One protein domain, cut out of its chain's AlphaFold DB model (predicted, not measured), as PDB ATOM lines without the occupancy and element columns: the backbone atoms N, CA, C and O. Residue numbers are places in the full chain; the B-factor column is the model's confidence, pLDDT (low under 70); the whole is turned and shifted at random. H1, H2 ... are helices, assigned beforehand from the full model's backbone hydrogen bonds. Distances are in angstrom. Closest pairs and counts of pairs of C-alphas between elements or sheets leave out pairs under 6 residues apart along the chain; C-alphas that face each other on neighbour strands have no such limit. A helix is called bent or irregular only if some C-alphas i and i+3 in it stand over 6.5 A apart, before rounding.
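Overview. This is residues 510 to 599 and 670 to 740 of the 788 residues of the protein "BED-type domain-containing protein" of Thecamonas trahens ATCC 50062 (UniProt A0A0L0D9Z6). One long helix, H4, runs through the model, with H5, H6 and H7 crossing one another in a cluster against its second half and H3, with H1 beyond it, packed near its first end. H2 sits between these two groups, and after H4 residues 585 to 599 turn back along its length. The printed part has 161 residues with seven named helices, H1 to H7 in chain order, and no named strand; the class is all helix. It is compact, with a radius of gyration of the C-alphas of 16.1 A, and rounded, spanning 49 by 38 by 33 A.

Arrangement. H4, residues 554 to 584, touches H5, residues 671 to 689, at a steep tilt of 49 degrees; the closest C-alphas, of Ala 569 and Ser 679, are 5.8 A apart. H5 touches H6, residues 698 to 712, at 57 degrees, a steep tilt, with C-alphas 682 and 709 closest at 4.5 A. H6 and H7, residues 718 to 735, form a helical hairpin, running opposite ways at 36 degrees, only just steep; C-alphas 706 and 725 are closest at 5.1 A. H7 touches H4 with residues 724 to 731 alone, the closest C-alphas, 576 and 724, being 6.5 A apart. H3, residues 533 to 551, touches H4 with residues 540 to 544 alone, with C-alphas 544 and 557 closest at 5.5 A. H1, residues 510 to 517, touches H3; C-alphas 513 and 543 are closest at 5.8 A. H2, residues 519 to 527, touches H7, whose residues 732 to 735 alone take part, with C-alphas 524 and 735 closest at 5.2 A. H4 and H6 are apart. In H1, H2 and H5 every O i to N i+4 pair is within hydrogen-bond range; the figures are 13 of 15 in H3, 26 of 27 in H4, 9 of 11 in H6 and 12 of 14 in H7.

Along the chain. H4 is 44.0 A long, from C-alpha 554 at (134.134, 157.657, 173.900) to C-alpha 584 at (128.651, 132.615, 138.152). H5 measures 26.1 A, H7 25.9 A, H3 23.6 A and H6 21.6 A. H3 has a kink of 70 degrees near residue 545 and is irregular, with C-alphas 547 and 550 9.5 A apart. H1 begins at C-alpha 510, (127.750, 170.270, 159.399).

Size, cuts and confidence. The C-alphas of Asp 550 and Gln 719 are the two farthest apart, at 49.9 A. Residues 600 to 669 are not printed, and C-alphas 599 and 670 are 26.9 A apart across this cut. Of the links printed whole, none is long. The mean pLDDT of the printed part is 71.6, and 56 residues are under 70, among them 578 to 599, 689 to 704 and 733 to 740.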
ATOM      1  N   SER A 510     128.810 170.652 160.341       77.06
ATOM      2  CA  SER A 510     127.750 170.270 159.399       77.06
ATOM      3  C   SER A 510     128.313 169.784 158.061       77.06
ATOM      4  O   SER A 510     127.878 168.759 157.542       77.06
ATOM      5  N   GLU A 511     129.335 170.456 157.538       74.94
ATOM      6  CA  GLU A 511     130.007 170.069 156.290       74.94
ATOM      7  C   GLU A 511     130.796 168.766 156.437       74.94
ATOM      8  O   GLU A 511     130.751 167.889 155.578       74.94
ATOM      9  N   LEU A 512     131.471 168.568 157.571       80.81
ATOM     10  CA  LEU A 512     132.155 167.308 157.853       80.81
ATOM     11  C   LEU A 512     131.169 166.138 157.941       80.81
ATOM     12  O   LEU A 512     131.476 165.052 157.448       80.81
ATOM     13  N   LYS A 513     129.983 166.353 158.524       82.31
ATOM     14  CA  LYS A 513     128.891 165.372 158.507       82.31
ATOM     15  C   LYS A 513     128.456 165.067 157.075       82.31
ATOM     16  O   LYS A 513     128.379 163.898 156.715       82.31
ATOM     17  N   TYR A 514     128.252 166.097 156.257       79.75
ATOM     18  CA  TYR A 514     127.891 165.941 154.851       79.75
ATOM     19  C   TYR A 514     128.919 165.089 154.082       79.75
ATOM     20  O   TYR A 514     128.558 164.087 153.468       79.75
ATOM     21  N   PHE A 515     130.214 165.403 154.182       74.75
ATOM     22  CA  PHE A 515     131.261 164.609 153.529       74.75
ATOM     23  C   PHE A 515     131.397 163.191 154.098       74.75
ATOM     24  O   PHE A 515     131.752 162.277 153.359       74.75
ATOM     25  N   ALA A 516     131.114 162.987 155.387       78.38
ATOM     26  CA  ALA A 516     131.087 161.657 155.996       78.38
ATOM     27  C   ALA A 516     129.899 160.811 155.508       78.38
ATOM     28  O   ALA A 516     129.977 159.583 155.480       78.38
ATOM     29  N   GLU A 517     128.795 161.448 155.123       80.19
ATOM     30  CA  GLU A 517     127.632 160.776 154.550       80.19
ATOM     31  C   GLU A 517     127.840 160.413 153.069       80.19
ATOM     32  O   GLU A 517     127.205 159.472 152.588       80.19
ATOM     33  N   GLN A 518     128.778 161.069 152.380       75.81
ATOM     34  CA  GLN A 518     129.185 160.756 151.010       75.81
ATOM     35  C   GLN A 518     130.194 159.597 150.969       75.81
ATOM     36  O   GLN A 518     131.344 159.741 151.389       75.81
ATOM     37  N   ASP A 519     129.785 158.454 150.401       74.06
ATOM     38  CA  ASP A 519     130.629 157.249 150.299       74.06
ATOM     39  C   ASP A 519     131.973 157.547 149.621       74.06
ATOM     40  O   ASP A 519     133.019 157.129 150.105       74.06
ATOM     41  N   THR A 520     131.972 158.323 148.538       71.06
ATOM     42  CA  THR A 520     133.177 158.627 147.757       71.06
ATOM     43  C   THR A 520     134.252 159.337 148.583       71.06
ATOM     44  O   THR A 520     135.401 158.892 148.618       71.06
ATOM     45  N   SER A 521     133.885 160.415 149.283       74.56
ATOM     46  CA  SER A 521     134.814 161.221 150.086       74.56
ATOM     47  C   SER A 521     135.255 160.476 151.342       74.56
ATOM     48  O   SER A 521     136.443 160.472 151.680       74.56
ATOM     49  N   LEU A 522     134.316 159.788 152.003       79.56
ATOM     50  CA  LEU A 522     134.603 158.959 153.165       79.56
ATOM     51  C   LEU A 522     135.575 157.830 152.810       79.56
ATOM     52  O   LEU A 522     136.572 157.630 153.499       79.56
ATOM     53  N   PHE A 523     135.312 157.093 151.733       80.50
ATOM     54  CA  PHE A 523     136.120 155.937 151.363       80.50
ATOM     55  C   PHE A 523     137.503 156.362 150.900       80.50
ATOM     56  O   PHE A 523     138.478 155.768 151.352       80.50
ATOM     57  N   ALA A 524     137.604 157.435 150.108       78.31
ATOM     58  CA  ALA A 524     138.886 158.035 149.761       78.31
ATOM     59  C   ALA A 524     139.699 158.403 151.011       78.31
ATOM     60  O   ALA A 524     140.878 158.072 151.096       78.31
ATOM     61  N   PHE A 525     139.075 159.017 152.020       82.12
ATOM     62  CA  PHE A 525     139.731 159.356 153.287       82.12
ATOM     63  C   PHE A 525     140.188 158.125 154.094       82.12
ATOM     64  O   PHE A 525     141.270 158.128 154.689       82.12
ATOM     65  N   LEU A 526     139.403 157.043 154.099       81.25
ATOM     66  CA  LEU A 526     139.770 155.801 154.788       81.25
ATOM     67  C   LEU A 526     140.967 155.103 154.133       81.25
ATOM     68  O   LEU A 526     141.833 154.599 154.852       81.25
ATOM     69  N   ILE A 527     141.026 155.085 152.800       76.38
ATOM     70  CA  ILE A 527     142.050 154.354 152.041       76.38
ATOM     71  C   ILE A 527     143.287 155.195 151.711       76.38
ATOM     72  O   ILE A 527     144.313 154.623 151.342       76.38
ATOM     73  N   ASP A 528     143.220 156.524 151.844       76.31
ATOM     74  CA  ASP A 528     144.366 157.393 151.582       76.31
ATOM     75  C   ASP A 528     145.503 157.102 152.583       76.31
ATOM     76  O   ASP A 528     145.316 157.245 153.802       76.31
ATOM     77  N   PRO A 529     146.689 156.695 152.093       69.75
ATOM     78  CA  PRO A 529     147.833 156.378 152.940       69.75
ATOM     79  C   PRO A 529     148.456 157.599 153.628       69.75
ATOM     80  O   PRO A 529     149.173 157.428 154.609       69.75
ATOM     81  N   GLU A 530     148.216 158.813 153.134       75.44
ATOM     82  CA  GLU A 530     148.732 160.031 153.767       75.44
ATOM     83  C   GLU A 530     147.811 160.539 154.885       75.44
ATOM     84  O   GLU A 530     148.218 161.396 155.669       75.44
ATOM     85  N   VAL A 531     146.593 159.993 155.006       80.81
ATOM     86  CA  VAL A 531     145.702 160.285 156.136       80.81
ATOM     87  C   VAL A 531     146.194 159.540 157.373       80.81
ATOM     88  O   VAL A 531     146.141 158.305 157.441       80.81
ATOM     89  N   THR A 532     146.619 160.301 158.380       81.56
ATOM     90  CA  THR A 532     147.227 159.773 159.604       81.56
ATOM     91  C   THR A 532     146.199 159.153 160.556       81.56
ATOM     92  O   THR A 532     144.995 159.419 160.498       81.56
ATOM     93  N   HIS A 533     146.678 158.340 161.503       79.56
ATOM     94  CA  HIS A 533     145.839 157.815 162.587       79.56
ATOM     95  C   HIS A 533     145.243 158.915 163.472       79.56
ATOM     96  O   HIS A 533     144.139 158.754 163.993       79.56
ATOM     97  N   GLU A 534     145.962 160.023 163.647       82.94
ATOM     98  CA  GLU A 534     145.486 161.167 164.420       82.94
ATOM     99  C   GLU A 534     144.318 161.856 163.713       82.94
ATOM    100  O   GLU A 534     143.274 162.052 164.329       82.94
ATOM    101  N   GLN A 535     144.432 162.086 162.402       87.00
ATOM    102  CA  GLN A 535     143.354 162.645 161.582       87.00
ATOM    103  C   GLN A 535     142.120 161.733 161.550       87.00
ATOM    104  O   GLN A 535     140.996 162.217 161.647       87.00
ATOM    105  N   LEU A 536     142.301 160.409 161.472       86.75
ATOM    106  CA  LEU A 536     141.188 159.453 161.583       86.75
ATOM    107  C   LEU A 536     140.490 159.539 162.945       86.75
ATOM    108  O   LEU A 536     139.261 159.541 163.016       86.75
ATOM    109  N   ARG A 537     141.261 159.608 164.036       86.69
ATOM    110  CA  ARG A 537     140.710 159.729 165.391       86.69
ATOM    111  C   ARG A 537     139.955 161.045 165.562       86.69
ATOM    112  O   ARG A 537     138.853 161.040 166.111       86.69
ATOM    113  N   GLU A 538     140.532 162.141 165.083       89.75
ATOM    114  CA  GLU A 538     139.907 163.461 165.095       89.75
ATOM    115  C   GLU A 538     138.604 163.455 164.291       89.75
ATOM    116  O   GLU A 538     137.577 163.921 164.789       89.75
ATOM    117  N   PHE A 539     138.608 162.847 163.100       91.75
ATOM    118  CA  PHE A 539     137.420 162.665 162.272       91.75
ATOM    119  C   PHE A 539     136.296 161.944 163.020       91.75
ATOM    120  O   PHE A 539     135.182 162.463 163.066       91.75
ATOM    121  N   TYR A 540     136.569 160.800 163.662       91.25
ATOM    122  CA  TYR A 540     135.534 160.077 164.413       91.25
ATOM    123  C   TYR A 540     134.957 160.916 165.555       91.25
ATOM    124  O   TYR A 540     133.745 160.915 165.760       91.25
ATOM    125  N   GLY A 541     135.806 161.658 166.271       89.44
ATOM    126  CA  GLY A 541     135.363 162.574 167.323       89.44
ATOM    127  C   GLY A 541     134.472 163.693 166.781       89.44
ATOM    128  O   GLY A 541     133.408 163.967 167.337       89.44
ATOM    129  N   CYS A 542     134.872 164.310 165.669       87.56
ATOM    130  CA  CYS A 542     134.117 165.384 165.030       87.56
ATOM    131  C   CYS A 542     132.779 164.894 164.476       87.56
ATOM    132  O   CYS A 542     131.757 165.540 164.695       87.56
ATOM    133  N   TYR A 543     132.775 163.744 163.806       89.31
ATOM    134  CA  TYR A 543     131.571 163.175 163.220       89.31
ATOM    135  C   TYR A 543     130.586 162.709 164.300       89.31
ATOM    136  O   TYR A 543     129.400 163.019 164.224       89.31
ATOM    137  N   ALA A 544     131.073 162.085 165.380       88.88
ATOM    138  CA  ALA A 544     130.241 161.771 166.541       88.88
ATOM    139  C   ALA A 544     129.638 163.034 167.171       88.88
ATOM    140  O   ALA A 544     128.445 163.053 167.472       88.88
ATOM    141  N   LYS A 545     130.422 164.114 167.286       87.12
ATOM    142  CA  LYS A 545     129.921 165.403 167.776       87.12
ATOM    143  C   LYS A 545     128.869 166.021 166.858       87.12
ATOM    144  O   LYS A 545     127.905 166.588 167.360       87.12
ATOM    145  N   ALA A 546     129.010 165.889 165.544       83.75
ATOM    146  CA  ALA A 546     128.008 166.364 164.595       83.75
ATOM    147  C   ALA A 546     126.699 165.550 164.651       83.75
ATOM    148  O   ALA A 546     125.625 166.103 164.433       83.75
ATOM    149  N   LEU A 547     126.771 164.252 164.967       83.69
ATOM    150  CA  LEU A 547     125.598 163.375 165.075       83.69
ATOM    151  C   LEU A 547     124.879 163.478 166.427       83.69
ATOM    152  O   LEU A 547     123.653 163.429 166.476       83.69
ATOM    153  N   TYR A 548     125.631 163.591 167.522       85.88
ATOM    154  CA  TYR A 548     125.103 163.456 168.886       85.88
ATOM    155  C   TYR A 548     125.247 164.727 169.739       85.88
ATOM    156  O   TYR A 548     124.847 164.741 170.907       85.88
ATOM    157  N   GLY A 549     125.814 165.797 169.178       81.94
ATOM    158  CA  GLY A 549     126.039 167.066 169.866       81.94
ATOM    159  C   GLY A 549     127.037 166.956 171.023       81.94
ATOM    160  O   GLY A 549     127.917 166.091 171.057       81.94
ATOM    161  N   ASP A 550     126.894 167.829 172.020       76.94
ATOM    162  CA  ASP A 550     127.794 167.888 173.182       76.94
ATOM    163  C   ASP A 550     127.691 166.673 174.125       76.94
ATOM    164  O   ASP A 550     128.502 166.532 175.036       76.94
ATOM    165  N   ARG A 551     126.754 165.742 173.886       75.69
ATOM    166  CA  ARG A 551     126.630 164.471 174.630       75.69
ATOM    167  C   ARG A 551     127.598 163.384 174.148       75.69
ATOM    168  O   ARG A 551     127.453 162.223 174.525       75.69
ATOM    169  N   THR A 552     128.552 163.733 173.293       83.44
ATOM    170  CA  THR A 552     129.494 162.781 172.700       83.44
ATOM    171  C   THR A 552     130.416 162.179 173.758       83.44
ATOM    172  O   THR A 552     131.148 162.889 174.441       83.44
ATOM    173  N   THR A 553     130.397 160.853 173.866       86.81
ATOM    174  CA  THR A 553     131.251 160.047 174.748       86.81
ATOM    175  C   THR A 553     132.195 159.174 173.924       86.81
ATOM    176  O   THR A 553     131.931 158.899 172.751       86.81
ATOM    177  N   ASP A 554     133.244 158.631 174.549       87.06
ATOM    178  CA  ASP A 554     134.134 157.657 173.900       87.06
ATOM    179  C   ASP A 554     133.365 156.457 173.323       87.06
ATOM    180  O   ASP A 554     133.686 155.964 172.243       87.06
ATOM    181  N   THR A 555     132.296 156.015 173.992       86.94
ATOM    182  CA  THR A 555     131.430 154.931 173.503       86.94
ATOM    183  C   THR A 555     130.704 155.294 172.206       86.94
ATOM    184  O   THR A 555     130.595 154.450 171.315       86.94
ATOM    185  N   LEU A 556     130.247 156.541 172.058       87.44
ATOM    186  CA  LEU A 556     129.624 157.028 170.824       87.44
ATOM    187  C   LEU A 556     130.653 157.195 169.700       87.44
ATOM    188  O   LEU A 556     130.361 156.843 168.560       87.44
ATOM    189  N   ILE A 557     131.874 157.632 170.017       87.56
ATOM    190  CA  ILE A 557     132.977 157.698 169.047       87.56
ATOM    191  C   ILE A 557     133.309 156.295 168.514       87.56
ATOM    192  O   ILE A 557     133.450 156.106 167.306       87.56
ATOM    193  N   GLN A 558     133.375 155.285 169.390       85.25
ATOM    194  CA  GLN A 558     133.595 153.895 168.968       85.25
ATOM    195  C   GLN A 558     132.440 153.349 168.121       85.25
ATOM    196  O   GLN A 558     132.679 152.600 167.172       85.25
ATOM    197  N   ARG A 559     131.195 153.745 168.415       85.81
ATOM    198  CA  ARG A 559     130.038 153.401 167.579       85.81
ATOM    199  C   ARG A 559     130.178 153.985 166.174       85.81
ATOM    200  O   ARG A 559     130.086 153.233 165.212       85.81
ATOM    201  N   VAL A 560     130.492 155.275 166.057       88.31
ATOM    202  CA  VAL A 560     130.716 155.936 164.760       88.31
ATOM    203  C   VAL A 560     131.837 155.266 163.974       88.31
ATOM    204  O   VAL A 560     131.674 154.990 162.789       88.31
ATOM    205  N   ARG A 561     132.957 154.940 164.629       87.75
ATOM    206  CA  ARG A 561     134.050 154.184 164.003       87.75
ATOM    207  C   ARG A 561     133.545 152.866 163.415       87.75
ATOM    208  O   ARG A 561     133.853 152.560 162.265       87.75
ATOM    209  N   ARG A 562     132.796 152.088 164.200       82.69
ATOM    210  CA  ARG A 562     132.251 150.794 163.772       82.69
ATOM    211  C   ARG A 562     131.316 150.950 162.572       82.69
ATOM    212  O   ARG A 562     131.418 150.194 161.611       82.69
ATOM    213  N   ASP A 563     130.448 151.952 162.615       85.25
ATOM    214  CA  ASP A 563     129.449 152.198 161.578       85.25
ATOM    215  C   ASP A 563     130.118 152.660 160.261       85.25
ATOM    216  O   ASP A 563     129.778 152.164 159.189       85.25
ATOM    217  N   VAL A 564     131.153 153.511 160.334       86.56
ATOM    218  CA  VAL A 564     131.957 153.955 159.174       86.56
ATOM    219  C   VAL A 564     132.651 152.784 158.473       86.56
ATOM    220  O   VAL A 564     132.534 152.625 157.257       86.56
ATOM    221  N   TRP A 565     133.364 151.941 159.225       83.06
ATOM    222  CA  TRP A 565     134.068 150.793 158.644       83.06
ATOM    223  C   TRP A 565     133.112 149.687 158.184       83.06
ATOM    224  O   TRP A 565     133.394 149.019 157.189       83.06
ATOM    225  N   GLY A 566     131.972 149.514 158.859       78.62
ATOM    226  CA  GLY A 566     130.913 148.602 158.426       78.62
ATOM    227  C   GLY A 566     130.286 149.027 157.098       78.62
ATOM    228  O   GLY A 566     130.147 148.204 156.193       78.62
ATOM    229  N   ARG A 567     130.002 150.325 156.929       82.19
ATOM    230  CA  ARG A 567     129.505 150.893 155.665       82.19
ATOM    231  C   ARG A 567     130.486 150.659 154.513       82.19
ATOM    232  O   ARG A 567     130.078 150.194 153.451       82.19
ATOM    233  N   PHE A 568     131.776 150.907 154.744       80.50
ATOM    234  CA  PHE A 568     132.831 150.647 153.760       80.50
ATOM    235  C   PHE A 568     132.907 149.169 153.353       80.50
ATOM    236  O   PHE A 568     132.869 148.848 152.166       80.50
ATOM    237  N   ALA A 569     132.944 148.259 154.332       74.38
ATOM    238  CA  ALA A 569     133.001 146.823 154.071       74.38
ATOM    239  C   ALA A 569     131.769 146.318 153.302       74.38
ATOM    240  O   ALA A 569     131.909 145.508 152.387       74.38
ATOM    241  N   SER A 570     130.581 146.823 153.639       75.25
ATOM    242  CA  SER A 570     129.321 146.439 152.993       75.25
ATOM    243  C   SER A 570     129.284 146.877 151.523       75.25
ATOM    244  O   SER A 570     128.938 146.084 150.650       75.25
ATOM    245  N   LYS A 571     129.730 148.103 151.206       76.25
ATOM    246  CA  LYS A 571     129.811 148.593 149.815       76.25
ATOM    247  C   LYS A 571     130.823 147.821 148.968       76.25
ATOM    248  O   LYS A 571     130.538 147.514 147.814       76.25
ATOM    249  N   ILE A 572     131.970 147.469 149.547       73.62
ATOM    250  CA  ILE A 572     132.956 146.599 148.894       73.62
ATOM    251  C   ILE A 572     132.352 145.223 148.593       73.62
ATOM    252  O   ILE A 572     132.507 144.712 147.486       73.62
ATOM    253  N   ALA A 573     131.642 144.634 149.557       69.62
ATOM    254  CA  ALA A 573     131.040 143.318 149.394       69.62
ATOM    255  C   ALA A 573     129.996 143.290 148.268       69.62
ATOM    256  O   ALA A 573     129.997 142.353 147.474       69.62
ATOM    257  N   VAL A 574     129.161 144.328 148.153       70.81
ATOM    258  CA  VAL A 574     128.203 144.472 147.042       70.81
ATOM    259  C   VAL A 574     128.929 144.530 145.695       70.81
ATOM    260  O   VAL A 574     128.585 143.782 144.785       70.81
ATOM    261  N   ALA A 575     129.992 145.330 145.580       68.81
ATOM    262  CA  ALA A 575     130.763 145.419 144.338       68.81
ATOM    263  C   ALA A 575     131.423 144.084 143.945       68.81
ATOM    264  O   ALA A 575     131.477 143.729 142.768       68.81
ATOM    265  N   PHE A 576     131.903 143.314 144.925       74.81
ATOM    266  CA  PHE A 576     132.431 141.969 144.691       74.81
ATOM    267  C   PHE A 576     131.349 140.975 144.280       74.81
ATOM    268  O   PHE A 576     131.593 140.146 143.403       74.81
ATOM    269  N   HIS A 577     130.159 141.073 144.874       70.12
ATOM    270  CA  HIS A 577     129.002 140.290 144.459       70.12
ATOM    271  C   HIS A 577     128.616 140.591 143.009       70.12
ATOM    272  O   HIS A 577     128.457 139.649 142.244       70.12
ATOM    273  N   ASP A 578     128.552 141.859 142.599       67.06
ATOM    274  CA  ASP A 578     128.236 142.236 141.215       67.06
ATOM    275  C   ASP A 578     129.253 141.683 140.206       67.06
ATOM    276  O   ASP A 578     128.878 141.263 139.109       67.06
ATOM    277  N   GLN A 579     130.543 141.656 140.560       65.38
ATOM    278  CA  GLN A 579     131.572 141.084 139.691       65.38
ATOM    279  C   GLN A 579     131.500 139.554 139.621       65.38
ATOM    280  O   GLN A 579     131.533 138.998 138.524       65.38
ATOM    281  N   LEU A 580     131.341 138.871 140.759       65.31
ATOM    282  CA  LEU A 580     131.265 137.407 140.799       65.31
ATOM    283  C   LEU A 580     129.936 136.864 140.243       65.31
ATOM    284  O   LEU A 580     129.917 135.808 139.608       65.31
ATOM    285  N   ALA A 581     128.829 137.595 140.389       60.38
ATOM    286  CA  ALA A 581     127.532 137.235 139.813       60.38
ATOM    287  C   ALA A 581     127.567 137.232 138.276       60.38
ATOM    288  O   ALA A 581     126.995 136.336 137.654       60.38
ATOM    289  N   ARG A 582     128.307 138.166 137.653       58.66
ATOM    290  CA  ARG A 582     128.544 138.171 136.194       58.66
ATOM    291  C   ARG A 582     129.290 136.926 135.714       58.66
ATOM    292  O   ARG A 582     129.101 136.516 134.572       58.66
ATOM    293  N   THR A 583     130.128 136.334 136.562       56.09
ATOM    294  CA  THR A 583     130.881 135.116 136.238       56.09
ATOM    295  C   THR A 583     130.143 133.821 136.591       56.09
ATOM    296  O   THR A 583     130.408 132.799 135.963       56.09
ATOM    297  N   GLU A 584     129.221 133.840 137.562       58.88
ATOM    298  CA  GLU A 584     128.651 132.615 138.152       58.88
ATOM    299  C   GLU A 584     127.120 132.465 138.013       58.88
ATOM    300  O   GLU A 584     126.595 131.413 138.373       58.88
ATOM    301  N   ASN A 585     126.398 133.441 137.437       53.12
ATOM    302  CA  ASN A 585     124.926 133.443 137.307       53.12
ATOM    303  C   ASN A 585     124.171 133.272 138.649       53.12
ATOM    304  O   ASN A 585     123.048 132.763 138.673       53.12
ATOM    305  N   GLU A 586     124.765 133.686 139.773       54.97
ATOM    306  CA  GLU A 586     124.095 133.713 141.081       54.97
ATOM    307  C   GLU A 586     123.338 135.042 141.295       54.97
ATOM    308  O   GLU A 586     123.804 136.093 140.844       54.97
ATOM    309  N   PRO A 587     122.174 135.033 141.977       46.66
ATOM    310  CA  PRO A 587     121.432 136.253 142.281       46.66
ATOM    311  C   PRO A 587     122.209 137.146 143.260       46.66
ATOM    312  O   PRO A 587     122.684 136.685 144.299       46.66
ATOM    313  N   VAL A 588     122.307 138.437 142.936       48.78
ATOM    314  CA  VAL A 588     122.925 139.457 143.797       48.78
ATOM    315  C   VAL A 588     122.037 139.675 145.034       48.78
ATOM    316  O   VAL A 588     120.848 139.958 144.871       48.78
ATOM    317  N   PRO A 589     122.557 139.551 146.268       52.72
ATOM    318  CA  PRO A 589     121.799 139.915 147.461       52.72
ATOM    319  C   PRO A 589     121.626 141.441 147.554       52.72
ATOM    320  O   PRO A 589     122.607 142.175 147.460       52.72
ATOM    321  N   GLU A 590     120.395 141.917 147.786       41.78
ATOM    322  CA  GLU A 590     120.069 143.357 147.880       41.78
ATOM    323  C   GLU A 590     120.759 144.076 149.053       41.78
ATOM    324  O   GLU A 590     121.005 145.278 148.974       41.78
ATOM    325  N   VAL A 591     121.094 143.365 150.140       46.41
ATOM    326  CA  VAL A 591     121.752 143.934 151.328       46.41
ATOM    327  C   VAL A 591     122.732 142.922 151.928       46.41
ATOM    328  O   VAL A 591     122.359 141.787 152.227       46.41
ATOM    329  N   VAL A 592     123.984 143.341 152.140       52.78
ATOM    330  CA  VAL A 592     125.001 142.576 152.881       52.78
ATOM    331  C   VAL A 592     125.487 143.430 154.049       52.78
ATOM    332  O   VAL A 592     126.330 144.306 153.867       52.78
ATOM    333  N   ASP A 593     124.966 143.178 155.249       47.84
ATOM    334  CA  ASP A 593     125.399 143.880 156.461       47.84
ATOM    335  C   ASP A 593     126.679 143.253 157.024       47.84
ATOM    336  O   ASP A 593     126.667 142.146 157.569       47.84
ATOM    337  N   ILE A 594     127.799 143.978 156.936       54.97
ATOM    338  CA  ILE A 594     129.069 143.557 157.542       54.97
ATOM    339  C   ILE A 594     129.398 144.456 158.735       54.97
ATOM    340  O   ILE A 594     129.832 145.595 158.582       54.97
ATOM    341  N   ALA A 595     129.256 143.929 159.954       51.75
ATOM    342  CA  ALA A 595     129.686 144.628 161.166       51.75
ATOM    343  C   ALA A 595     131.219 144.572 161.331       51.75
ATOM    344  O   ALA A 595     131.810 143.489 161.293       51.75
ATOM    345  N   PHE A 596     131.859 145.730 161.554       55.22
ATOM    346  CA  PHE A 596     133.321 145.865 161.579       55.22
ATOM    347  C   PHE A 596     133.857 146.784 162.674       55.22
ATOM    348  O   PHE A 596     133.397 147.909 162.795       55.22
ATOM    349  N   ALA A 597     134.920 146.382 163.372       48.31
ATOM    350  CA  ALA A 597     135.825 147.314 164.046       48.31
ATOM    351  C   ALA A 597     137.272 146.795 163.930       48.31
ATOM    352  O   ALA A 597     137.512 145.639 164.279       48.31
ATOM    353  N   PRO A 598     138.240 147.598 163.453       53.47
ATOM    354  CA  PRO A 598     139.653 147.279 163.631       53.47
ATOM    355  C   PRO A 598     140.021 147.439 165.116       53.47
ATOM    356  O   PRO A 598     139.772 148.507 165.678       53.47
ATOM    357  N   ASP A 599     140.592 146.416 165.756       49.19
ATOM    358  CA  ASP A 599     141.000 146.467 167.172       49.19
ATOM    359  C   ASP A 599     142.279 147.308 167.371       49.19
ATOM    360  O   ASP A 599     143.350 146.946 166.890       49.19
ATOM    361  N   SER A 670     130.612 129.117 150.065       69.19
ATOM    362  CA  SER A 670     129.639 129.893 149.288       69.19
ATOM    363  C   SER A 670     130.269 131.223 148.870       69.19
ATOM    364  O   SER A 670     131.111 131.764 149.597       69.19
ATOM    365  N   ALA A 671     129.880 131.749 147.705       67.25
ATOM    366  CA  ALA A 671     130.397 133.021 147.203       67.25
ATOM    367  C   ALA A 671     130.233 134.133 148.254       67.25
ATOM    368  O   ALA A 671     131.184 134.855 148.541       67.25
ATOM    369  N   THR A 672     129.088 134.168 148.941       68.62
ATOM    370  CA  THR A 672     128.801 135.092 150.050       68.62
ATOM    371  C   THR A 672     129.808 134.996 151.199       68.62
ATOM    372  O   THR A 672     130.332 136.017 151.634       68.62
ATOM    373  N   LEU A 673     130.138 133.788 151.678       71.38
ATOM    374  CA  LEU A 673     131.102 133.612 152.776       71.38
ATOM    375  C   LEU A 673     132.525 134.006 152.359       71.38
ATOM    376  O   LEU A 673     133.284 134.550 153.167       71.38
ATOM    377  N   LEU A 674     132.891 133.739 151.103       73.00
ATOM    378  CA  LEU A 674     134.182 134.140 150.552       73.00
ATOM    379  C   LEU A 674     134.283 135.669 150.443       73.00
ATOM    380  O   LEU A 674     135.279 136.241 150.887       73.00
ATOM    381  N   ILE A 675     133.245 136.323 149.916       74.25
ATOM    382  CA  ILE A 675     133.161 137.780 149.768       74.25
ATOM    383  C   ILE A 675     133.181 138.465 151.130       74.25
ATOM    384  O   ILE A 675     133.952 139.404 151.326       74.25
ATOM    385  N   GLU A 676     132.404 137.979 152.099       75.06
ATOM    386  CA  GLU A 676     132.390 138.523 153.457       75.06
ATOM    387  C   GLU A 676     133.778 138.401 154.106       75.06
ATOM    388  O   GLU A 676     134.307 139.368 154.658       75.06
ATOM    389  N   SER A 677     134.414 137.230 154.003       74.38
ATOM    390  CA  SER A 677     135.748 136.998 154.562       74.38
ATOM    391  C   SER A 677     136.833 137.831 153.882       74.38
ATOM    392  O   SER A 677     137.747 138.307 154.559       74.38
ATOM    393  N   TYR A 678     136.775 137.990 152.562       77.88
ATOM    394  CA  TYR A 678     137.768 138.759 151.821       77.88
ATOM    395  C   TYR A 678     137.581 140.266 152.029       77.88
ATOM    396  O   TYR A 678     138.554 140.954 152.326       77.88
ATOM    397  N   SER A 679     136.340 140.767 152.015       75.62
ATOM    398  CA  SER A 679     136.016 142.155 152.390       75.62
ATOM    399  C   SER A 679     136.493 142.453 153.809       75.62
ATOM    400  O   SER A 679     137.053 143.517 154.078       75.62
ATOM    401  N   LYS A 680     136.367 141.467 154.714       75.75
ATOM    402  CA  LYS A 680     136.907 141.575 156.064       75.75
ATOM    403  C   LYS A 680     138.427 141.711 156.101       75.75
ATOM    404  O   LYS A 680     138.974 142.611 156.744       75.75
ATOM    405  N   ALA A 681     139.110 140.820 155.397       77.75
ATOM    406  CA  ALA A 681     140.559 140.826 155.296       77.75
ATOM    407  C   ALA A 681     141.096 142.107 154.635       77.75
ATOM    408  O   ALA A 681     142.119 142.627 155.076       77.75
ATOM    409  N   LEU A 682     140.392 142.628 153.626       77.00
ATOM    410  CA  LEU A 682     140.741 143.839 152.891       77.00
ATOM    411  C   LEU A 682     140.624 145.086 153.764       77.00
ATOM    412  O   LEU A 682     141.583 145.846 153.860       77.00
ATOM    413  N   THR A 683     139.511 145.250 154.476       75.50
ATOM    414  CA  THR A 683     139.317 146.359 155.420       75.50
ATOM    415  C   THR A 683     140.391 146.364 156.510       75.50
ATOM    416  O   THR A 683     141.000 147.399 156.785       75.50
ATOM    417  N   GLN A 684     140.713 145.195 157.079       76.69
ATOM    418  CA  GLN A 684     141.797 145.085 158.057       76.69
ATOM    419  C   GLN A 684     143.179 145.310 157.426       76.69
ATOM    420  O   GLN A 684     144.085 145.812 158.083       76.69
ATOM    421  N   ALA A 685     143.396 144.909 156.170       75.88
ATOM    422  CA  ALA A 685     144.634 145.194 155.449       75.88
ATOM    423  C   ALA A 685     144.817 146.696 155.234       75.88
ATOM    424  O   ALA A 685     145.890 147.192 155.549       75.88
ATOM    425  N   ILE A 686     143.778 147.414 154.802       74.69
ATOM    426  CA  ILE A 686     143.783 148.877 154.653       74.69
ATOM    427  C   ILE A 686     144.099 149.550 155.989       74.69
ATOM    428  O   ILE A 686     144.973 150.411 156.053       74.69
ATOM    429  N   PHE A 687     143.434 149.119 157.063       74.12
ATOM    430  CA  PHE A 687     143.668 149.657 158.398       74.12
ATOM    431  C   PHE A 687     145.106 149.420 158.882       74.12
ATOM    432  O   PHE A 687     145.792 150.360 159.276       74.12
ATOM    433  N   ASP A 688     145.593 148.178 158.807       71.44
ATOM    434  CA  ASP A 688     146.941 147.828 159.265       71.44
ATOM    435  C   ASP A 688     148.028 148.475 158.397       71.44
ATOM    436  O   ASP A 688     149.105 148.800 158.903       71.44
ATOM    437  N   TYR A 689     147.758 148.672 157.102       68.44
ATOM    438  CA  TYR A 689     148.695 149.266 156.152       68.44
ATOM    439  C   TYR A 689     149.051 150.713 156.507       68.44
ATOM    440  O   TYR A 689     150.176 151.133 156.240       68.44
ATOM    441  N   LYS A 690     148.173 151.442 157.214       63.62
ATOM    442  CA  LYS A 690     148.491 152.780 157.748       63.62
ATOM    443  C   LYS A 690     149.675 152.790 158.730       63.62
ATOM    444  O   LYS A 690     150.232 153.850 158.992       63.62
ATOM    445  N   ASN A 691     150.115 151.626 159.226       53.50
ATOM    446  CA  ASN A 691     151.297 151.483 160.083       53.50
ATOM    447  C   ASN A 691     152.602 151.198 159.314       53.50
ATOM    448  O   ASN A 691     153.676 151.148 159.916       53.50
ATOM    449  N   ILE A 692     152.538 150.984 157.997       51.41
ATOM    450  CA  ILE A 692     153.694 150.619 157.174       51.41
ATOM    451  C   ILE A 692     154.238 151.894 156.516       51.41
ATOM    452  O   ILE A 692     153.799 152.300 155.446       51.41
ATOM    453  N   GLY A 693     155.209 152.537 157.171       44.31
ATOM    454  CA  GLY A 693     155.848 153.792 156.740       44.31
ATOM    455  C   GLY A 693     156.758 153.680 155.507       44.31
ATOM    456  O   GLY A 693     157.871 154.199 155.518       44.31
ATOM    457  N   VAL A 694     156.333 152.971 154.459       48.56
ATOM    458  CA  VAL A 694     157.133 152.761 153.245       48.56
ATOM    459  C   VAL A 694     156.722 153.768 152.171       48.56
ATOM    460  O   VAL A 694     155.548 153.892 151.813       48.56
ATOM    461  N   THR A 695     157.704 154.476 151.614       50.47
ATOM    462  CA  THR A 695     157.546 155.342 150.440       50.47
ATOM    463  C   THR A 695     157.335 154.480 149.194       50.47
ATOM    464  O   THR A 695     158.294 153.993 148.598       50.47
ATOM    465  N   MET A 696     156.076 154.255 148.826       54.78
ATOM    466  CA  MET A 696     155.668 153.590 147.585       54.78
ATOM    467  C   MET A 696     154.768 154.531 146.779       54.78
ATOM    468  O   MET A 696     154.050 155.341 147.366       54.78
ATOM    469  N   SER A 697     154.774 154.410 145.450       56.53
ATOM    470  CA  SER A 697     153.817 155.113 144.583       56.53
ATOM    471  C   SER A 697     152.370 154.700 144.911       56.53
ATOM    472  O   SER A 697     152.165 153.519 145.214       56.53
ATOM    473  N   PRO A 698     151.366 155.592 144.790       57.62
ATOM    474  CA  PRO A 698     149.959 155.273 145.054       57.62
ATOM    475  C   PRO A 698     149.454 154.005 144.348       57.62
ATOM    476  O   PRO A 698     148.813 153.181 144.992       57.62
ATOM    477  N   ASP A 699     149.814 153.783 143.078       60.53
ATOM    478  CA  ASP A 699     149.388 152.582 142.341       60.53
ATOM    479  C   ASP A 699     149.990 151.287 142.918       60.53
ATOM    480  O   ASP A 699     149.272 150.326 143.189       60.53
ATOM    481  N   ALA A 700     151.283 151.284 143.253       63.00
ATOM    482  CA  ALA A 700     151.910 150.150 143.938       63.00
ATOM    483  C   ALA A 700     151.286 149.859 145.320       63.00
ATOM    484  O   ALA A 700     151.239 148.704 145.744       63.00
ATOM    485  N   ARG A 701     150.760 150.881 146.016       62.53
ATOM    486  CA  ARG A 701     150.002 150.705 147.270       62.53
ATOM    487  C   ARG A 701     148.626 150.076 147.012       62.53
ATOM    488  O   ARG A 701     148.243 149.151 147.729       62.53
ATOM    489  N   ILE A 702     147.925 150.518 145.963       63.84
ATOM    490  CA  ILE A 702     146.633 149.962 145.519       63.84
ATOM    491  C   ILE A 702     146.758 148.483 145.128       63.84
ATOM    492  O   ILE A 702     145.828 147.716 145.353       63.84
ATOM    493  N   GLN A 703     147.902 148.064 144.584       67.25
ATOM    494  CA  GLN A 703     148.166 146.657 144.259       67.25
ATOM    495  C   GLN A 703     148.573 145.825 145.491       67.25
ATOM    496  O   GLN A 703     148.238 144.644 145.597       67.25
ATOM    497  N   LEU A 704     149.271 146.434 146.456       69.06
ATOM    498  CA  LEU A 704     149.752 145.755 147.663       69.06
ATOM    499  C   LEU A 704     148.632 145.445 148.669       69.06
ATOM    500  O   LEU A 704     148.661 144.403 149.320       69.06
ATOM    501  N   ILE A 705     147.639 146.327 148.799       72.38
ATOM    502  CA  ILE A 705     146.532 146.178 149.756       72.38
ATOM    503  C   ILE A 705     145.701 144.897 149.501       72.38
ATOM    504  O   ILE A 705     145.545 144.106 150.439       72.38
ATOM    505  N   PRO A 706     145.228 144.611 148.271       74.25
ATOM    506  CA  PRO A 706     144.571 143.344 147.936       74.25
ATOM    507  C   PRO A 706     145.467 142.121 148.174       74.25
ATOM    508  O   PRO A 706     145.015 141.100 148.693       74.25
ATOM    509  N   ALA A 707     146.769 142.229 147.885       71.06
ATOM    510  CA  ALA A 707     147.718 141.146 148.142       71.06
ATOM    511  C   ALA A 707     147.878 140.853 149.648       71.06
ATOM    512  O   ALA A 707     147.912 139.692 150.060       71.06
ATOM    513  N   LEU A 708     147.906 141.886 150.495       72.50
ATOM    514  CA  LEU A 708     147.899 141.736 151.952       72.50
ATOM    515  C   LEU A 708     146.581 141.133 152.454       72.50
ATOM    516  O   LEU A 708     146.605 140.285 153.348       72.50
ATOM    517  N   ALA A 709     145.443 141.506 151.862       75.69
ATOM    518  CA  ALA A 709     144.142 140.917 152.171       75.69
ATOM    519  C   ALA A 709     144.131 139.402 151.908       75.69
ATOM    520  O   ALA A 709     143.698 138.631 152.767       75.69
ATOM    521  N   ARG A 710     144.711 138.953 150.785       77.06
ATOM    522  CA  ARG A 710     144.881 137.521 150.486       77.06
ATOM    523  C   ARG A 710     145.619 136.778 151.599       77.06
ATOM    524  O   ARG A 710     145.161 135.719 152.005       77.06
ATOM    525  N   THR A 711     146.702 137.337 152.151       74.00
ATOM    526  CA  THR A 711     147.454 136.674 153.242       74.00
ATOM    527  C   THR A 711     146.652 136.509 154.538       74.00
ATOM    528  O   THR A 711     146.973 135.652 155.361       74.00
ATOM    529  N   LYS A 712     145.605 137.322 154.725       71.50
ATOM    530  CA  LYS A 712     144.714 137.281 155.891       71.50
ATOM    531  C   LYS A 712     143.447 136.455 155.645       71.50
ATOM    532  O   LYS A 712     142.797 136.053 156.611       71.50
ATOM    533  N   CYS A 713     143.096 136.187 154.386       73.56
ATOM    534  CA  CYS A 713     141.962 135.345 154.022       73.56
ATOM    535  C   CYS A 713     142.304 133.863 154.254       73.56
ATOM    536  O   CYS A 713     143.371 133.392 153.870       73.56
ATOM    537  N   ARG A 714     141.413 133.112 154.913       64.12
ATOM    538  CA  ARG A 714     141.670 131.714 155.325       64.12
ATOM    539  C   ARG A 714     141.181 130.661 154.324       64.12
ATOM    540  O   ARG A 714     141.292 129.469 154.607       64.12
ATOM    541  N   PHE A 715     140.617 131.080 153.194       66.44
ATOM    542  CA  PHE A 715     140.039 130.187 152.187       66.44
ATOM    543  C   PHE A 715     141.043 129.876 151.068       66.44
ATOM    544  O   PHE A 715     141.848 130.724 150.707       66.44
ATOM    545  N   GLY A 716     141.000 128.648 150.540       58.25
ATOM    546  CA  GLY A 716     141.968 128.123 149.564       58.25
ATOM    547  C   GLY A 716     141.502 128.121 148.104       58.25
ATOM    548  O   GLY A 716     141.938 127.255 147.353       58.25
ATOM    549  N   ASP A 717     140.587 129.015 147.707       70.69
ATOM    550  CA  ASP A 717     140.151 129.165 146.303       70.69
ATOM    551  C   ASP A 717     140.941 130.311 145.645       70.69
ATOM    552  O   ASP A 717     140.491 131.455 145.588       70.69
ATOM    553  N   ASP A 718     142.175 130.006 145.227       71.69
ATOM    554  CA  ASP A 718     143.145 130.996 144.736       71.69
ATOM    555  C   ASP A 718     142.651 131.778 143.509       71.69
ATOM    556  O   ASP A 718     143.007 132.947 143.370       71.69
ATOM    557  N   GLN A 719     141.823 131.169 142.650       74.25
ATOM    558  CA  GLN A 719     141.296 131.831 141.453       74.25
ATOM    559  C   GLN A 719     140.254 132.888 141.823       74.25
ATOM    560  O   GLN A 719     140.430 134.051 141.479       74.25
ATOM    561  N   ARG A 720     139.231 132.530 142.614       71.81
ATOM    562  CA  ARG A 720     138.222 133.506 143.066       71.81
ATOM    563  C   ARG A 720     138.835 134.613 143.923       71.81
ATOM    564  O   ARG A 720     138.371 135.745 143.894       71.81
ATOM    565  N   ILE A 721     139.880 134.305 144.696       74.56
ATOM    566  CA  ILE A 721     140.621 135.323 145.452       74.56
ATOM    567  C   ILE A 721     141.382 136.260 144.510       74.56
ATOM    568  O   ILE A 721     141.430 137.455 144.780       74.56
ATOM    569  N   PHE A 722     141.958 135.754 143.417       75.75
ATOM    570  CA  PHE A 722     142.595 136.596 142.405       75.75
ATOM    571  C   PHE A 722     141.576 137.513 141.713       75.75
ATOM    572  O   PHE A 722     141.818 138.715 141.623       75.75
ATOM    573  N   ASP A 723     140.409 136.984 141.343       73.50
ATOM    574  CA  ASP A 723     139.320 137.767 140.745       73.50
ATOM    575  C   ASP A 723     138.841 138.872 141.714       73.50
ATOM    576  O   ASP A 723     138.677 140.031 141.338       73.50
ATOM    577  N   LEU A 724     138.719 138.554 143.011       75.50
ATOM    578  CA  LEU A 724     138.413 139.528 144.067       75.50
ATOM    579  C   LEU A 724     139.532 140.559 144.292       75.50
ATOM    580  O   LEU A 724     139.256 141.701 144.664       75.50
ATOM    581  N   MET A 725     140.800 140.184 144.101       75.69
ATOM    582  CA  MET A 725     141.925 141.121 144.158       75.69
ATOM    583  C   MET A 725     141.870 142.119 143.003       75.69
ATOM    584  O   MET A 725     142.034 143.316 143.239       75.69
ATOM    585  N   GLU A 726     141.596 141.649 141.789       73.44
ATOM    586  CA  GLU A 726     141.433 142.498 140.609       73.44
ATOM    587  C   GLU A 726     140.226 143.435 140.762       73.44
ATOM    588  O   GLU A 726     140.363 144.648 140.573       73.44
ATOM    589  N   ALA A 727     139.092 142.911 141.240       71.06
ATOM    590  CA  ALA A 727     137.904 143.693 141.578       71.06
ATOM    591  C   ALA A 727     138.205 144.783 142.623       71.06
ATOM    592  O   ALA A 727     137.781 145.931 142.485       71.06
ATOM    593  N   ALA A 728     138.973 144.445 143.665       71.69
ATOM    594  CA  ALA A 728     139.372 145.391 144.704       71.69
ATOM    595  C   ALA A 728     140.254 146.508 144.137       71.69
ATOM    596  O   ALA A 728     140.043 147.680 144.443       71.69
ATOM    597  N   THR A 729     141.228 146.167 143.292       70.00
ATOM    598  CA  THR A 729     142.081 147.149 142.614       70.00
ATOM    599  C   THR A 729     141.266 148.063 141.697       70.00
ATOM    600  O   THR A 729     141.473 149.278 141.724       70.00
ATOM    601  N   ALA A 730     140.319 147.512 140.934       68.44
ATOM    602  CA  ALA A 730     139.438 148.277 140.055       68.44
ATOM    603  C   ALA A 730     138.531 149.250 140.829       68.44
ATOM    604  O   ALA A 730     138.338 150.373 140.381       68.44
ATOM    605  N   LEU A 731     138.046 148.866 142.014       71.31
ATOM    606  CA  LEU A 731     137.198 149.716 142.860       71.31
ATOM    607  C   LEU A 731     137.982 150.789 143.632       71.31
ATOM    608  O   LEU A 731     137.518 151.918 143.780       71.31
ATOM    609  N   LEU A 732     139.171 150.457 144.142       70.00
ATOM    610  CA  LEU A 732     139.970 151.373 144.966       70.00
ATOM    611  C   LEU A 732     140.695 152.440 144.137       70.00
ATOM    612  O   LEU A 732     140.896 153.558 144.613       70.00
ATOM    613  N   ARG A 733     141.092 152.118 142.899       68.62
ATOM    614  CA  ARG A 733     141.869 153.026 142.040       68.62
ATOM    615  C   ARG A 733     141.120 154.330 141.697       68.62
ATOM    616  O   ARG A 733     141.738 155.382 141.857       68.62
ATOM    617  N   PRO A 734     139.828 154.324 141.309       65.81
ATOM    618  CA  PRO A 734     139.065 155.549 141.075       65.81
ATOM    619  C   PRO A 734     138.831 156.386 142.336       65.81
ATOM    620  O   PRO A 734     138.836 157.608 142.263       65.81
ATOM    621  N   LEU A 735     138.670 155.756 143.503       67.75
ATOM    622  CA  LEU A 735     138.473 156.467 144.777       67.75
ATOM    623  C   LEU A 735     139.714 157.267 145.212       67.75
ATOM    624  O   LEU A 735     139.609 158.216 145.983       67.75
ATOM    625  N   LEU A 736     140.888 156.883 144.708       64.19
ATOM    626  CA  LEU A 736     142.161 157.574 144.912       64.19
ATOM    627  C   LEU A 736     142.528 158.508 143.751       64.19
ATOM    628  O   LEU A 736     143.610 159.107 143.771       64.19
ATOM    629  N   LEU A 737     141.672 158.628 142.729       62.28
ATOM    630  CA  LEU A 737     141.851 159.635 141.691       62.28
ATOM    631  C   LEU A 737     141.484 161.015 142.246       62.28
ATOM    632  O   LEU A 737     140.490 161.149 142.949       62.28
ATOM    633  N   PRO A 738     142.304 162.037 141.976       54.44
ATOM    634  CA  PRO A 738     142.148 163.380 142.530       54.44
ATOM    635  C   PRO A 738     140.883 164.068 142.025       54.44
ATOM    636  O   PRO A 738     140.558 163.901 140.852       54.44
ATOM    637  N   SER A 739     140.303 164.947 142.854       53.50
ATOM    638  CA  SER A 739     139.395 166.004 142.386       53.50
ATOM    639  C   SER A 739     140.136 166.862 141.353       53.50
ATOM    640  O   SER A 739     141.283 167.229 141.617       53.50
ATOM    641  N   ALA A 740     139.564 167.219 140.192       45.38
ATOM    642  CA  ALA A 740     140.264 168.173 139.334       45.38
ATOM    643  C   ALA A 740     140.419 169.483 140.088       45.38
ATOM    644  O   ALA A 740     139.523 169.957 140.786       45.38
TER     645      ALA A 740